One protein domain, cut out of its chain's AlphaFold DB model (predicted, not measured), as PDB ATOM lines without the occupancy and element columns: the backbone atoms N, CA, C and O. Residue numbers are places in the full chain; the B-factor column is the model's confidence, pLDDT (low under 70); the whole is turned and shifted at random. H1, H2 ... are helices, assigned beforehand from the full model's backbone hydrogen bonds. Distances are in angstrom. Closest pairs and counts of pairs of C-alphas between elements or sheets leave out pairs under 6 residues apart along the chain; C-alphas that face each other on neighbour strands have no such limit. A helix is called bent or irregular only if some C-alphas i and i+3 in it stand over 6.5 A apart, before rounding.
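What this domain is: This is residues 4 to 56 of the 62 residues of an uncharacterized protein of Arthrobacter sp. UCD-GKA (UniProt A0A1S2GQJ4). Two helices make an L: the long, straight H1 forms one arm, and the shorter H2 turns off about perpendicular to it at a corner near residues 36 to 43. There is no core, and most of both helices stands free. The printed part has 53 residues with two named helices, H1 then H2 along the chain, and no named strand, and its class is all helix. The whole is extended, with a radius of gyration of the C-alphas of 19.5 A, and the C-alphas span 58 by 28 by 7 A along their three main axes.

Where its parts are: H1 runs from Leu 4 to Thr 38, 35 residues, and its first and last C-alphas are 51.0 A apart. It begins with C-alpha 4 at (16.668, 106.693, 18.551) and ends with C-alpha 38 at (-18.197, 89.017, -14.258). Asp 39 is the one residue between the helices. H2 runs from Pro 40 to Asp 54, 15 residues and 21.0 A from first to last C-alpha, and ends with C-alpha 54 at (-15.086, 111.744, -25.745). Neither helix is bent or irregular.

How they stand to each other: H1 and H2 are joined by a tight link. Their lines stand about perpendicular, at 78 degrees. They are close but not clearly touching, with 2 pairs of C-alphas within 8 A. The closest C-alphas of the two helices are those of Gln 36 and Ala 43, 5.9 A apart. Their centres are 29.9 A apart. Residues 4 to 34, which belong to H1, stand free. Residues 47 to 56, of which 47 to 54 belong to H2, stand free as well. In H1 and H2 every O i to N i+4 pair is within hydrogen-bond range.

The domain as a whole: The two C-alphas farthest apart, those of Leu 4 and Gln 55, are 58.3 A apart. The printed part has no cut. The mean pLDDT of the printed part is 73.8, and residues 23 to 43 are under 70, where the model's confidence is low.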
ATOM      1  N   LEU A   4      16.432 107.938  19.278       90.44
ATOM      2  CA  LEU A   4      16.668 106.693  18.551       90.44
ATOM      3  C   LEU A   4      15.422 105.792  18.558       90.44
ATOM      4  O   LEU A   4      15.011 105.272  17.523       90.44
ATOM      5  N   SER A   5      14.777 105.674  19.717       87.25
ATOM      6  CA  SER A   5      13.551 104.901  19.919       87.25
ATOM      7  C   SER A   5      12.386 105.478  19.106       87.25
ATOM      8  O   SER A   5      11.610 104.726  18.520       87.25
ATOM      9  N   ILE A   6      12.298 106.809  18.994       91.12
ATOM     10  CA  ILE A   6      11.286 107.497  18.173       91.12
ATOM     11  C   ILE A   6      11.496 107.202  16.680       91.12
ATOM     12  O   ILE A   6      10.536 106.873  15.982       91.12
ATOM     13  N   LEU A   7      12.739 107.266  16.191       90.38
ATOM     14  CA  LEU A   7      13.066 106.972  14.790       90.38
ATOM     15  C   LEU A   7      12.743 105.522  14.408       90.38
ATOM     16  O   LEU A   7      12.202 105.280  13.329       90.38
ATOM     17  N   ILE A   8      13.022 104.568  15.299       92.81
ATOM     18  CA  ILE A   8      12.714 103.149  15.078       92.81
ATOM     19  C   ILE A   8      11.199 102.942  14.950       92.81
ATOM     20  O   ILE A   8      10.739 102.319  13.992       92.81
ATOM     21  N   VAL A   9      10.410 103.507  15.868       92.88
ATOM     22  CA  VAL A   9       8.942 103.385  15.836       92.88
ATOM     23  C   VAL A   9       8.355 104.052  14.588       92.88
ATOM     24  O   VAL A   9       7.493 103.469  13.928       92.88
ATOM     25  N   ALA A  10       8.852 105.234  14.215       89.75
ATOM     26  CA  ALA A  10       8.428 105.927  13.001       89.75
ATOM     27  C   ALA A  10       8.727 105.104  11.734       89.75
ATOM     28  O   ALA A  10       7.864 104.978  10.864       89.75
ATOM     29  N   GLY A  11       9.908 104.483  11.651       91.19
ATOM     30  CA  GLY A  11      10.279 103.610  10.535       91.19
ATOM     31  C   GLY A  11       9.364 102.389  10.401       91.19
ATOM     32  O   GLY A  11       8.910 102.074   9.298       91.19
ATOM     33  N   ILE A  12       9.025 101.741  11.520       92.06
ATOM     34  CA  ILE A  12       8.107 100.589  11.542       92.06
ATOM     35  C   ILE A  12       6.710 100.997  11.058       92.06
ATOM     36  O   ILE A  12       6.115 100.300  10.234       92.06
ATOM     37  N   LEU A  13       6.195 102.141  11.518       90.25
ATOM     38  CA  LEU A  13       4.889 102.652  11.091       90.25
ATOM     39  C   LEU A  13       4.850 102.928   9.585       90.25
ATOM     40  O   LEU A  13       3.903 102.521   8.911       90.25
ATOM     41  N   VAL A  14       5.892 103.561   9.045       89.25
ATOM     42  CA  VAL A  14       6.006 103.838   7.607       89.25
ATOM     43  C   VAL A  14       6.044 102.540   6.798       89.25
ATOM     44  O   VAL A  14       5.316 102.422   5.812       89.25
ATOM     45  N   LEU A  15       6.820 101.540   7.228       86.19
ATOM     46  CA  LEU A  15       6.892 100.233   6.565       86.19
ATOM     47  C   LEU A  15       5.548  99.494   6.587       86.19
ATOM     48  O   LEU A  15       5.142  98.933   5.566       86.19
ATOM     49  N   CYS A  16       4.823  99.530   7.708       83.75
ATOM     50  CA  CYS A  16       3.478  98.962   7.809       83.75
ATOM     51  C   CYS A  16       2.498  99.647   6.849       83.75
ATOM     52  O   CYS A  16       1.805  98.970   6.089       83.75
ATOM     53  N   LEU A  17       2.471 100.981   6.831       81.19
ATOM     54  CA  LEU A  17       1.589 101.747   5.948       81.19
ATOM     55  C   LEU A  17       1.915 101.519   4.466       81.19
ATOM     56  O   LEU A  17       1.000 101.368   3.656       81.19
ATOM     57  N   LEU A  18       3.199 101.424   4.112       79.19
ATOM     58  CA  LEU A  18       3.641 101.068   2.761       79.19
ATOM     59  C   LEU A  18       3.181  99.662   2.365       79.19
ATOM     60  O   LEU A  18       2.644  99.473   1.273       79.19
ATOM     61  N   SER A  19       3.337  98.689   3.263       76.88
ATOM     62  CA  SER A  19       2.938  97.297   3.029       76.88
ATOM     63  C   SER A  19       1.428  97.177   2.806       76.88
ATOM     64  O   SER A  19       0.983  96.540   1.847       76.88
ATOM     65  N   VAL A  20       0.635  97.856   3.640       76.00
ATOM     66  CA  VAL A  20      -0.828  97.905   3.520       76.00
ATOM     67  C   VAL A  20      -1.247  98.645   2.249       76.00
ATOM     68  O   VAL A  20      -2.088  98.144   1.506       76.00
ATOM     69  N   GLY A  21      -0.633  99.787   1.935       71.12
ATOM     70  CA  GLY A  21      -0.952 100.570   0.739       71.12
ATOM     71  C   GLY A  21      -0.681  99.814  -0.567       71.12
ATOM     72  O   GLY A  21      -1.513  99.829  -1.479       71.12
ATOM     73  N   ILE A  22       0.445  99.099  -0.654       70.12
ATOM     74  CA  ILE A  22       0.798  98.279  -1.824       70.12
ATOM     75  C   ILE A  22      -0.121  97.054  -1.930       70.12
ATOM     76  O   ILE A  22      -0.601  96.736  -3.023       70.12
ATOM     77  N   GLY A  23      -0.416  96.385  -0.809       68.00
ATOM     78  CA  GLY A  23      -1.351  95.259  -0.773       68.00
ATOM     79  C   GLY A  23      -2.769  95.661  -1.188       68.00
ATOM     80  O   GLY A  23      -3.403  94.981  -1.999       68.00
ATOM     81  N   MET A  24      -3.246  96.807  -0.706       66.44
ATOM     82  CA  MET A  24      -4.589  97.310  -0.994       66.44
ATOM     83  C   MET A  24      -4.741  97.702  -2.466       66.44
ATOM     84  O   MET A  24      -5.724  97.311  -3.091       66.44
ATOM     85  N   ARG A  25      -3.736  98.357  -3.065       63.09
ATOM     86  CA  ARG A  25      -3.719  98.652  -4.511       63.09
ATOM     87  C   ARG A  25      -3.778  97.388  -5.370       63.09
ATOM     88  O   ARG A  25      -4.618  97.306  -6.258       63.09
ATOM     89  N   ARG A  26      -2.982  96.357  -5.054       63.88
ATOM     90  CA  ARG A  26      -3.040  95.066  -5.772       63.88
ATOM     91  C   ARG A  26      -4.390  94.364  -5.630       63.88
ATOM     92  O   ARG A  26      -4.825  93.676  -6.548       63.88
ATOM     93  N   THR A  27      -5.042  94.512  -4.482       61.69
ATOM     94  CA  THR A  27      -6.354  93.901  -4.229       61.69
ATOM     95  C   THR A  27      -7.462  94.640  -4.980       61.69
ATOM     96  O   THR A  27      -8.373  94.002  -5.503       61.69
ATOM     97  N   LEU A  28      -7.358  95.967  -5.090       60.66
ATOM     98  CA  LEU A  28      -8.261  96.796  -5.888       60.66
ATOM     99  C   LEU A  28      -8.110  96.519  -7.388       60.66
ATOM    100  O   LEU A  28      -9.123  96.318  -8.053       60.66
ATOM    101  N   ASP A  29      -6.880  96.400  -7.897       60.81
ATOM    102  CA  ASP A  29      -6.633  96.026  -9.297       60.81
ATOM    103  C   ASP A  29      -7.202  94.639  -9.620       60.81
ATOM    104  O   ASP A  29      -7.869  94.461 -10.639       60.81
ATOM    105  N   LYS A  30      -7.018  93.656  -8.727       62.00
ATOM    106  CA  LYS A  30      -7.613  92.320  -8.897       62.00
ATOM    107  C   LYS A  30      -9.141  92.365  -8.921       62.00
ATOM    108  O   LYS A  30      -9.747  91.764  -9.801       62.00
ATOM    109  N   ARG A  31      -9.766  93.118  -8.009       60.28
ATOM    110  CA  ARG A  31     -11.229  93.279  -7.989       60.28
ATOM    111  C   ARG A  31     -11.750  94.002  -9.230       60.28
ATOM    112  O   ARG A  31     -12.798  93.628  -9.737       60.28
ATOM    113  N   ALA A  32     -11.026  94.990  -9.749       59.91
ATOM    114  CA  ALA A  32     -11.400  95.678 -10.983       59.91
ATOM    115  C   ALA A  32     -11.369  94.737 -12.200       59.91
ATOM    116  O   ALA A  32     -12.267  94.791 -13.041       59.91
ATOM    117  N   VAL A  33     -10.374  93.846 -12.271       62.09
ATOM    118  CA  VAL A  33     -10.284  92.815 -13.316       62.09
ATOM    119  C   VAL A  33     -11.409  91.783 -13.183       62.09
ATOM    120  O   VAL A  33     -12.036  91.449 -14.186       62.09
ATOM    121  N   ASP A  34     -11.728  91.323 -11.970       61.19
ATOM    122  CA  ASP A  34     -12.820  90.363 -11.747       61.19
ATOM    123  C   ASP A  34     -14.210  90.961 -12.020       61.19
ATOM    124  O   ASP A  34     -15.061  90.287 -12.603       61.19
ATOM    125  N   ILE A  35     -14.442  92.241 -11.702       58.59
ATOM    126  CA  ILE A  35     -15.689  92.947 -12.051       58.59
ATOM    127  C   ILE A  35     -15.835  93.062 -13.575       58.59
ATOM    128  O   ILE A  35     -16.908  92.801 -14.114       58.59
ATOM    129  N   GLN A  36     -14.750  93.373 -14.294       54.09
ATOM    130  CA  GLN A  36     -14.769  93.395 -15.763       54.09
ATOM    131  C   GLN A  36     -15.046  92.019 -16.383       54.09
ATOM    132  O   GLN A  36     -15.567  91.945 -17.494       54.09
ATOM    133  N   ARG A  37     -14.686  90.936 -15.686       59.59
ATOM    134  CA  ARG A  37     -14.895  89.558 -16.143       59.59
ATOM    135  C   ARG A  37     -16.299  89.035 -15.844       59.59
ATOM    136  O   ARG A  37     -16.796  88.205 -16.599       59.59
ATOM    137  N   THR A  38     -16.903  89.504 -14.755       59.16
ATOM    138  CA  THR A  38     -18.197  89.017 -14.258       59.16
ATOM    139  C   THR A  38     -19.374  89.715 -14.933       59.16
ATOM    140  O   THR A  38     -20.406  89.083 -15.123       59.16
ATOM    141  N   ASP A  39     -19.208  90.971 -15.369       57.31
ATOM    142  CA  ASP A  39     -20.309  91.746 -15.943       57.31
ATOM    143  C   ASP A  39     -19.949  92.387 -17.298       57.31
ATOM    144  O   ASP A  39     -19.547  93.558 -17.377       57.31
ATOM    145  N   PRO A  40     -20.088  91.640 -18.415       63.81
ATOM    146  CA  PRO A  40     -19.864  92.184 -19.756       63.81
ATOM    147  C   PRO A  40     -20.804  93.355 -20.069       63.81
ATOM    148  O   PRO A  40     -20.482  94.196 -20.911       63.81
ATOM    149  N   GLU A  41     -21.945  93.433 -19.384       65.06
ATOM    150  CA  GLU A  41     -22.894  94.536 -19.475       65.06
ATOM    151  C   GLU A  41     -22.329  95.824 -18.854       65.06
ATOM    152  O   GLU A  41     -22.343  96.874 -19.497       65.06
ATOM    153  N   THR A  42     -21.684  95.735 -17.685       67.69
ATOM    154  CA  THR A  42     -21.021  96.886 -17.044       67.69
ATOM    155  C   THR A  42     -19.830  97.376 -17.871       67.69
ATOM    156  O   THR A  42     -19.628  98.582 -18.032       67.69
ATOM    157  N   ALA A  43     -19.065  96.464 -18.482       66.50
ATOM    158  CA  ALA A  43     -17.981  96.830 -19.394       66.50
ATOM    159  C   ALA A  43     -18.488  97.545 -20.663       66.50
ATOM    160  O   ALA A  43     -17.834  98.468 -21.157       66.50
ATOM    161  N   ARG A  44     -19.656  97.147 -21.191       73.88
ATOM    162  CA  ARG A  44     -20.319  97.839 -22.312       73.88
ATOM    163  C   ARG A  44     -20.811  99.222 -21.897       73.88
ATOM    164  O   ARG A  44     -20.474 100.185 -22.583       73.88
ATOM    165  N   ALA A  45     -21.489  99.331 -20.756       75.31
ATOM    166  CA  ALA A  45     -21.961 100.604 -20.215       75.31
ATOM    167  C   ALA A  45     -20.805 101.590 -19.981       75.31
ATOM    168  O   ALA A  45     -20.896 102.761 -20.345       75.31
ATOM    169  N   LEU A  46     -19.669 101.115 -19.456       70.31
ATOM    170  CA  LEU A  46     -18.489 101.950 -19.233       70.31
ATOM    171  C   LEU A  46     -17.841 102.406 -20.550       70.31
ATOM    172  O   LEU A  46     -17.421 103.557 -20.661       70.31
ATOM    173  N   ARG A  47     -17.776 101.535 -21.569       75.06
ATOM    174  CA  ARG A  47     -17.289 101.902 -22.914       75.06
ATOM    175  C   ARG A  47     -18.191 102.935 -23.583       75.06
ATOM    176  O   ARG A  47     -17.685 103.856 -24.218       75.06
ATOM    177  N   GLU A  48     -19.499 102.798 -23.430       80.31
ATOM    178  CA  GLU A  48     -20.479 103.733 -23.976       80.31
ATOM    179  C   GLU A  48     -20.441 105.086 -23.256       80.31
ATOM    180  O   GLU A  48     -20.381 106.126 -23.910       80.31
ATOM    181  N   ALA A  49     -20.342 105.083 -21.925       76.56
ATOM    182  CA  ALA A  49     -20.130 106.293 -21.134       76.56
ATOM    183  C   ALA A  49     -18.845 107.025 -21.555       76.56
ATOM    184  O   ALA A  49     -18.859 108.237 -21.762       76.56
ATOM    185  N   ARG A  50     -17.746 106.289 -21.761       73.31
ATOM    186  CA  ARG A  50     -16.465 106.855 -22.209       73.31
ATOM    187  C   ARG A  50     -16.559 107.449 -23.615       73.31
ATOM    188  O   ARG A  50     -16.111 108.568 -23.828       73.31
ATOM    189  N   ARG A  51     -17.237 106.759 -24.540       79.88
ATOM    190  CA  ARG A  51     -17.526 107.267 -25.890       79.88
ATOM    191  C   ARG A  51     -18.375 108.541 -25.856       79.88
ATOM    192  O   ARG A  51     -18.106 109.463 -26.617       79.88
ATOM    193  N   ASN A  52     -19.371 108.613 -24.974       79.31
ATOM    194  CA  ASN A  52     -20.201 109.806 -24.812       79.31
ATOM    195  C   ASN A  52     -19.408 110.989 -24.240       79.31
ATOM    196  O   ASN A  52     -19.621 112.119 -24.674       79.31
ATOM    197  N   ILE A  53     -18.475 110.749 -23.315       74.88
ATOM    198  CA  ILE A  53     -17.570 111.783 -22.787       74.88
ATOM    199  C   ILE A  53     -16.622 112.287 -23.882       74.88
ATOM    200  O   ILE A  53     -16.532 113.497 -24.077       74.88
ATOM    201  N   ASP A  54     -15.991 111.385 -24.640       77.50
ATOM    202  CA  ASP A  54     -15.086 111.744 -25.745       77.50
ATOM    203  C   ASP A  54     -15.806 112.531 -26.854       77.50
ATOM    204  O   ASP A  54     -15.221 113.395 -27.501       77.50
ATOM    205  N   GLN A  55     -17.101 112.280 -27.054       80.44
ATOM    206  CA  GLN A  55     -17.949 113.030 -27.985       80.44
ATOM    207  C   GLN A  55     -18.496 114.347 -27.402       80.44
ATOM    208  O   GLN A  55     -19.333 114.991 -28.036       80.44
ATOM    209  N   GLY A  56     -18.075 114.744 -26.196       72.25
ATOM    210  CA  GLY A  56     -18.538 115.964 -25.526       72.25
ATOM    211  C   GLY A  56     -19.990 115.904 -25.035       72.25
ATOM    212  O   GLY A  56     -20.565 116.927 -24.677       72.25
TER     213      GLY A  56